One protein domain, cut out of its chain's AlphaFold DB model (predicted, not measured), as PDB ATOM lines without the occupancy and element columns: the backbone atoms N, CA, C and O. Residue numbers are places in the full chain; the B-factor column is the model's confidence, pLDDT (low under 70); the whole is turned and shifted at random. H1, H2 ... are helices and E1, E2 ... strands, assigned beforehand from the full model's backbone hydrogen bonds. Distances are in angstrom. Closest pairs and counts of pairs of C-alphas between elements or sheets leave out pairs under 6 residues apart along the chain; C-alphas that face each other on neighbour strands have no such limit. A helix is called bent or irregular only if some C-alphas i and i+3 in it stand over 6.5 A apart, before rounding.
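This is residues 2 to 42 of the 63 residues of the protein "Histidine kinase" of Stenotrophomonas sp (UniProt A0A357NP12). A long, gently curved hairpin of two strands, E1 and E2, makes one arm of an L, with the short helix H1 near its open end. The other arm is the stretch after E2, which leads away from the hairpin to a small helix, H2; residues 18 to 23 at the hairpin's tip and residues 35 to 41 both stick out free. The printed part has 41 residues, with two named helices and two named strands in the order H1, E1, E2, H2; the sheet, in the order E1, E2, is antiparallel, and the class is mixed, helices and strands. The whole is only just loose, close to extended, with a radius of gyration of the C-alphas of 13.1 A, and its outline is flat, spanning 34 by 29 by 11 A.

H1, residues 2 to 5, and E1, residues 12 to 19, have their closest C-alphas at Ala 2 and Val 12, 6.6 A apart. E1 and E2, residues 22 to 29, form a hairpin, antiparallel at 162 degrees between directions. Across it N 13 and O 28 are 2.8 A apart and N 24 and O 17 are 2.8 A apart, both within hydrogen-bond range. The closest C-alphas of H1 and E2 are those of Ala 2 and Asp 29, 5.6 A apart. H2, residues 36 to 41, is apart from H1 and from E1. H1 is too short for an O i to N i+4 pair; in H2 0 of 2 such pairs are within range, but 2 of 3 O i to N i+3 pairs are.

H1 begins at C-alpha 2, (-15.470, -46.022, 6.462). E1 is 22.0 A long and E2 22.8 A, from first to last C-alpha; E1 ends at C-alpha 19, (-31.560, -34.613, -6.733). H1 measures 5.5 A and H2 9.9 A. H2 ends at C-alpha 41, (-4.591, -33.632, 0.024), and is irregular, but only just: C-alphas 37 and 40 are 6.8 A apart.

The C-alphas of Ala 8 and Gly 21, the two farthest apart, are 37.0 A apart. The printed part has no cut; the link from E1 to E2 is tight, and those from H1 to E1 and from E2 to H2 are short. The mean pLDDT of the printed part is 92.2, and no printed residue is under 70.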
ATOM      1  N   ALA A   2     -14.551 -45.981   5.317       90.25
ATOM      2  CA  ALA A   2     -15.470 -46.022   6.462       90.25
ATOM      3  C   ALA A   2     -15.220 -47.199   7.435       90.25
ATOM      4  O   ALA A   2     -14.859 -46.976   8.580       90.25
ATOM      5  N   ILE A   3     -15.237 -48.452   6.955       89.88
ATOM      6  CA  ILE A   3     -14.947 -49.646   7.787       89.88
ATOM      7  C   ILE A   3     -13.545 -49.610   8.420       89.88
ATOM      8  O   ILE A   3     -13.342 -50.081   9.529       89.88
ATOM      9  N   LYS A   4     -12.554 -49.073   7.700       86.69
ATOM     10  CA  LYS A   4     -11.152 -49.036   8.132       86.69
ATOM     11  C   LYS A   4     -10.929 -48.032   9.268       86.69
ATOM     12  O   LYS A   4     -10.058 -48.276  10.088       86.69
ATOM     13  N   PHE A   5     -11.667 -46.924   9.275       87.19
ATOM     14  CA  PHE A   5     -11.464 -45.795  10.192       87.19
ATOM     15  C   PHE A   5     -12.588 -45.630  11.227       87.19
ATOM     16  O   PHE A   5     -12.527 -44.726  12.052       87.19
ATOM     17  N   THR A   6     -13.589 -46.512  11.208       92.44
ATOM     18  CA  THR A   6     -14.638 -46.576  12.233       92.44
ATOM     19  C   THR A   6     -14.266 -47.629  13.280       92.44
ATOM     20  O   THR A   6     -13.969 -48.764  12.898       92.44
ATOM     21  N   PRO A   7     -14.263 -47.300  14.585       91.94
ATOM     22  CA  PRO A   7     -13.977 -48.268  15.641       91.94
ATOM     23  C   PRO A   7     -15.095 -49.315  15.784       91.94
ATOM     24  O   PRO A   7     -16.184 -49.175  15.227       91.94
ATOM     25  N   ALA A   8     -14.833 -50.370  16.565       92.56
ATOM     26  CA  ALA A   8     -15.871 -51.325  16.957       92.56
ATOM     27  C   ALA A   8     -17.049 -50.597  17.626       92.56
ATOM     28  O   ALA A   8     -16.841 -49.604  18.322       92.56
ATOM     29  N   GLU A   9     -18.271 -51.085  17.391       94.00
ATOM     30  CA  GLU A   9     -19.538 -50.444  17.796       94.00
ATOM     31  C   GLU A   9     -19.843 -49.089  17.123       94.00
ATOM     32  O   GLU A   9     -20.874 -48.476  17.399       94.00
ATOM     33  N   GLY A  10     -18.986 -48.613  16.212       95.12
ATOM     34  CA  GLY A  10     -19.285 -47.454  15.378       95.12
ATOM     35  C   GLY A  10     -20.271 -47.774  14.252       95.12
ATOM     36  O   GLY A  10     -20.591 -48.929  13.961       95.12
ATOM     37  N   THR A  11     -20.762 -46.729  13.592       97.38
ATOM     38  CA  THR A  11     -21.803 -46.845  12.564       97.38
ATOM     39  C   THR A  11     -21.297 -46.393  11.206       97.38
ATOM     40  O   THR A  11     -20.534 -45.436  11.093       97.38
ATOM     41  N   VAL A  12     -21.750 -47.093  10.165       97.25
ATOM     42  CA  VAL A  12     -21.578 -46.693   8.768       97.25
ATOM     43  C   VAL A  12     -22.955 -46.701   8.117       97.25
ATOM     44  O   VAL A  12     -23.628 -47.732   8.096       97.25
ATOM     45  N   ALA A  13     -23.371 -45.558   7.587       97.94
ATOM     46  CA  ALA A  13     -24.628 -45.384   6.878       97.94
ATOM     47  C   ALA A  13     -24.363 -45.134   5.390       97.94
ATOM     48  O   ALA A  13     -23.505 -44.331   5.024       97.94
ATOM     49  N   VAL A  14     -25.131 -45.804   4.532       97.50
ATOM     50  CA  VAL A  14     -25.134 -45.559   3.087       97.50
ATOM     51  C   VAL A  14     -26.511 -45.047   2.705       97.50
ATOM     52  O   VAL A  14     -27.518 -45.688   2.999       97.50
ATOM     53  N   THR A  15     -26.551 -43.890   2.057       97.88
ATOM     54  CA  THR A  15     -27.793 -43.271   1.593       97.88
ATOM     55  C   THR A  15     -27.717 -43.014   0.096       97.88
ATOM     56  O   THR A  15     -26.651 -42.714  -0.444       97.88
ATOM     57  N   LEU A  16     -28.858 -43.166  -0.572       97.50
ATOM     58  CA  LEU A  16     -29.041 -42.847  -1.980       97.50
ATOM     59  C   LEU A  16     -30.152 -41.808  -2.079       97.50
ATOM     60  O   LEU A  16     -31.249 -42.025  -1.563       97.50
ATOM     61  N   ALA A  17     -29.873 -40.704  -2.757       97.19
ATOM     62  CA  ALA A  17     -30.849 -39.666  -3.046       97.19
ATOM     63  C   ALA A  17     -30.854 -39.361  -4.545       97.19
ATOM     64  O   ALA A  17     -29.815 -39.429  -5.200       97.19
ATOM     65  N   ALA A  18     -32.022 -39.016  -5.080       96.69
ATOM     66  CA  ALA A  18     -32.135 -38.391  -6.390       96.69
ATOM     67  C   ALA A  18     -32.326 -36.887  -6.181       96.69
ATOM     68  O   ALA A  18     -33.244 -36.486  -5.466       96.69
ATOM     69  N   ASP A  19     -31.472 -36.072  -6.793       92.75
ATOM     70  CA  ASP A  19     -31.560 -34.613  -6.733       92.75
ATOM     71  C   ASP A  19     -31.149 -33.996  -8.072       92.75
ATOM     72  O   ASP A  19     -30.180 -34.432  -8.693       92.75
ATOM     73  N   ALA A  20     -31.912 -33.003  -8.534       88.88
ATOM     74  CA  ALA A  20     -31.657 -32.227  -9.751       88.88
ATOM     75  C   ALA A  20     -31.257 -33.052 -11.001       88.88
ATOM     76  O   ALA A  20     -30.427 -32.624 -11.799       88.88
ATOM     77  N   GLY A  21     -31.842 -34.242 -11.189       94.94
ATOM     78  CA  GLY A  21     -31.540 -35.128 -12.327       94.94
ATOM     79  C   GLY A  21     -30.298 -36.012 -12.151       94.94
ATOM     80  O   GLY A  21     -29.925 -36.734 -13.074       94.94
ATOM     81  N   HIS A  22     -29.688 -36.001 -10.969       96.12
ATOM     82  CA  HIS A  22     -28.553 -36.834 -10.595       96.12
ATOM     83  C   HIS A  22     -28.912 -37.784  -9.449       96.12
ATOM     84  O   HIS A  22     -29.836 -37.549  -8.674       96.12
ATOM     85  N   TRP A  23     -28.136 -38.860  -9.331       96.62
ATOM     86  CA  TRP A  23     -28.143 -39.736  -8.164       96.62
ATOM     87  C   TRP A  23     -26.928 -39.418  -7.297       96.62
ATOM     88  O   TRP A  23     -25.802 -39.381  -7.797       96.62
ATOM     89  N   SER A  24     -27.149 -39.211  -6.004       96.69
ATOM     90  CA  SER A  24     -26.108 -38.998  -5.004       96.69
ATOM     91  C   SER A  24     -26.046 -40.195  -4.066       96.69
ATOM     92  O   SER A  24     -27.042 -40.546  -3.433       96.69
ATOM     93  N   ILE A  25     -24.869 -40.814  -3.979       96.81
ATOM     94  CA  ILE A  25     -24.565 -41.851  -2.993       96.81
ATOM     95  C   ILE A  25     -23.689 -41.212  -1.924       96.81
ATOM     96  O   ILE A  25     -22.585 -40.756  -2.220       96.81
ATOM     97  N   THR A  26     -24.165 -41.212  -0.682       96.56
ATOM     98  CA  THR A  26     -23.401 -40.716   0.467       96.56
ATOM     99  C   THR A  26     -23.076 -41.868   1.404       96.56
ATOM    100  O   THR A  26     -23.967 -42.617   1.808       96.56
ATOM    101  N   VAL A  27     -21.796 -41.992   1.753       96.31
ATOM    102  CA  VAL A  27     -21.307 -42.899   2.795       96.31
ATOM    103  C   VAL A  27     -20.882 -42.040   3.980       96.31
ATOM    104  O   VAL A  27     -19.968 -41.230   3.844       96.31
ATOM    105  N   THR A  28     -21.542 -42.223   5.118       96.75
ATOM    106  CA  THR A  28     -21.254 -41.512   6.369       96.75
ATOM    107  C   THR A  28     -20.784 -42.515   7.404       96.75
ATOM    108  O   THR A  28     -21.394 -43.573   7.547       96.75
ATOM    109  N   ASP A  29     -19.734 -42.184   8.142       96.00
ATOM    110  CA  ASP A  29     -19.244 -43.006   9.239       96.00
ATOM    111  C   ASP A  29     -19.026 -42.200  10.520       96.00
ATOM    112  O   ASP A  29     -18.938 -40.972  10.485       96.00
ATOM    113  N   SER A  30     -19.000 -42.896  11.656       96.12
ATOM    114  CA  SER A  30     -18.755 -42.311  12.979       96.12
ATOM    115  C   SER A  30     -17.309 -42.514  13.450       96.12
ATOM    116  O   SER A  30     -17.080 -42.689  14.649       96.12
ATOM    117  N   GLY A  31     -16.356 -42.603  12.519       92.00
ATOM    118  CA  GLY A  31     -14.935 -42.751  12.811       92.00
ATOM    119  C   GLY A  31     -14.264 -41.460  13.279       92.00
ATOM    120  O   GLY A  31     -14.913 -40.448  13.540       92.00
ATOM    121  N   ASP A  32     -12.932 -41.484  13.335       88.06
ATOM    122  CA  ASP A  32     -12.102 -40.386  13.868       88.06
ATOM    123  C   ASP A  32     -12.126 -39.098  13.009       88.06
ATOM    124  O   ASP A  32     -11.549 -38.072  13.377       88.06
ATOM    125  N   GLY A  33     -12.804 -39.133  11.860       89.12
ATOM    126  CA  GLY A  33     -12.892 -38.019  10.924       89.12
ATOM    127  C   GLY A  33     -11.587 -37.763  10.166       89.12
ATOM    128  O   GLY A  33     -10.690 -38.603  10.092       89.12
ATOM    129  N   ILE A  34     -11.499 -36.590   9.536       86.62
ATOM    130  CA  ILE A  34     -10.326 -36.165   8.765       86.62
ATOM    131  C   ILE A  34      -9.886 -34.794   9.273       86.62
ATOM    132  O   ILE A  34     -10.691 -33.864   9.327       86.62
ATOM    133  N   ALA A  35      -8.599 -34.658   9.597       87.88
ATOM    134  CA  ALA A  35      -8.014 -33.378   9.983       87.88
ATOM    135  C   ALA A  35      -8.209 -32.328   8.863       87.88
ATOM    136  O   ALA A  35      -7.903 -32.627   7.699       87.88
ATOM    137  N   PRO A  36      -8.685 -31.105   9.168       87.56
ATOM    138  CA  PRO A  36      -8.979 -30.084   8.159       87.56
ATOM    139  C   PRO A  36      -7.803 -29.767   7.226       87.56
ATOM    140  O   PRO A  36      -7.994 -29.532   6.030       87.56
ATOM    141  N   GLU A  37      -6.578 -29.810   7.746       86.12
ATOM    142  CA  GLU A  37      -5.340 -29.536   7.009       86.12
ATOM    143  C   GLU A  37      -5.079 -30.596   5.929       86.12
ATOM    144  O   GLU A  37      -4.488 -30.304   4.886       86.12
ATOM    145  N   PHE A  38      -5.559 -31.824   6.143       83.44
ATOM    146  CA  PHE A  38      -5.390 -32.937   5.215       83.44
ATOM    147  C   PHE A  38      -6.453 -32.967   4.105       83.44
ATOM    148  O   PHE A  38      -6.219 -33.576   3.061       83.44
ATOM    149  N   LEU A  39      -7.586 -32.265   4.256       84.56
ATOM    150  CA  LEU A  39      -8.684 -32.277   3.270       84.56
ATOM    151  C   LEU A  39      -8.231 -31.869   1.860       84.56
ATOM    152  O   LEU A  39      -8.670 -32.454   0.871       84.56
ATOM    153  N   ARG A  40      -7.291 -30.920   1.752       86.00
ATOM    154  CA  ARG A  40      -6.723 -30.469   0.463       86.00
ATOM    155  C   ARG A  40      -5.892 -31.543  -0.243       86.00
ATOM    156  O   ARG A  40      -5.616 -31.426  -1.434       86.00
ATOM    157  N   HIS A  41      -5.469 -32.565   0.491       83.19
ATOM    158  CA  HIS A  41      -4.591 -33.632   0.024       83.19
ATOM    159  C   HIS A  41      -5.278 -35.001  -0.002       83.19
ATOM    160  O   HIS A  41      -4.651 -35.967  -0.430       83.19
ATOM    161  N   LEU A  42      -6.553 -35.079   0.400       81.88
ATOM    162  CA  LEU A  42      -7.303 -36.319   0.611       81.88
ATOM    163  C   LEU A  42      -7.336 -37.233  -0.623       81.88
ATOM    164  O   LEU A  42      -7.210 -38.445  -0.500       81.88
TER     165      LEU A  42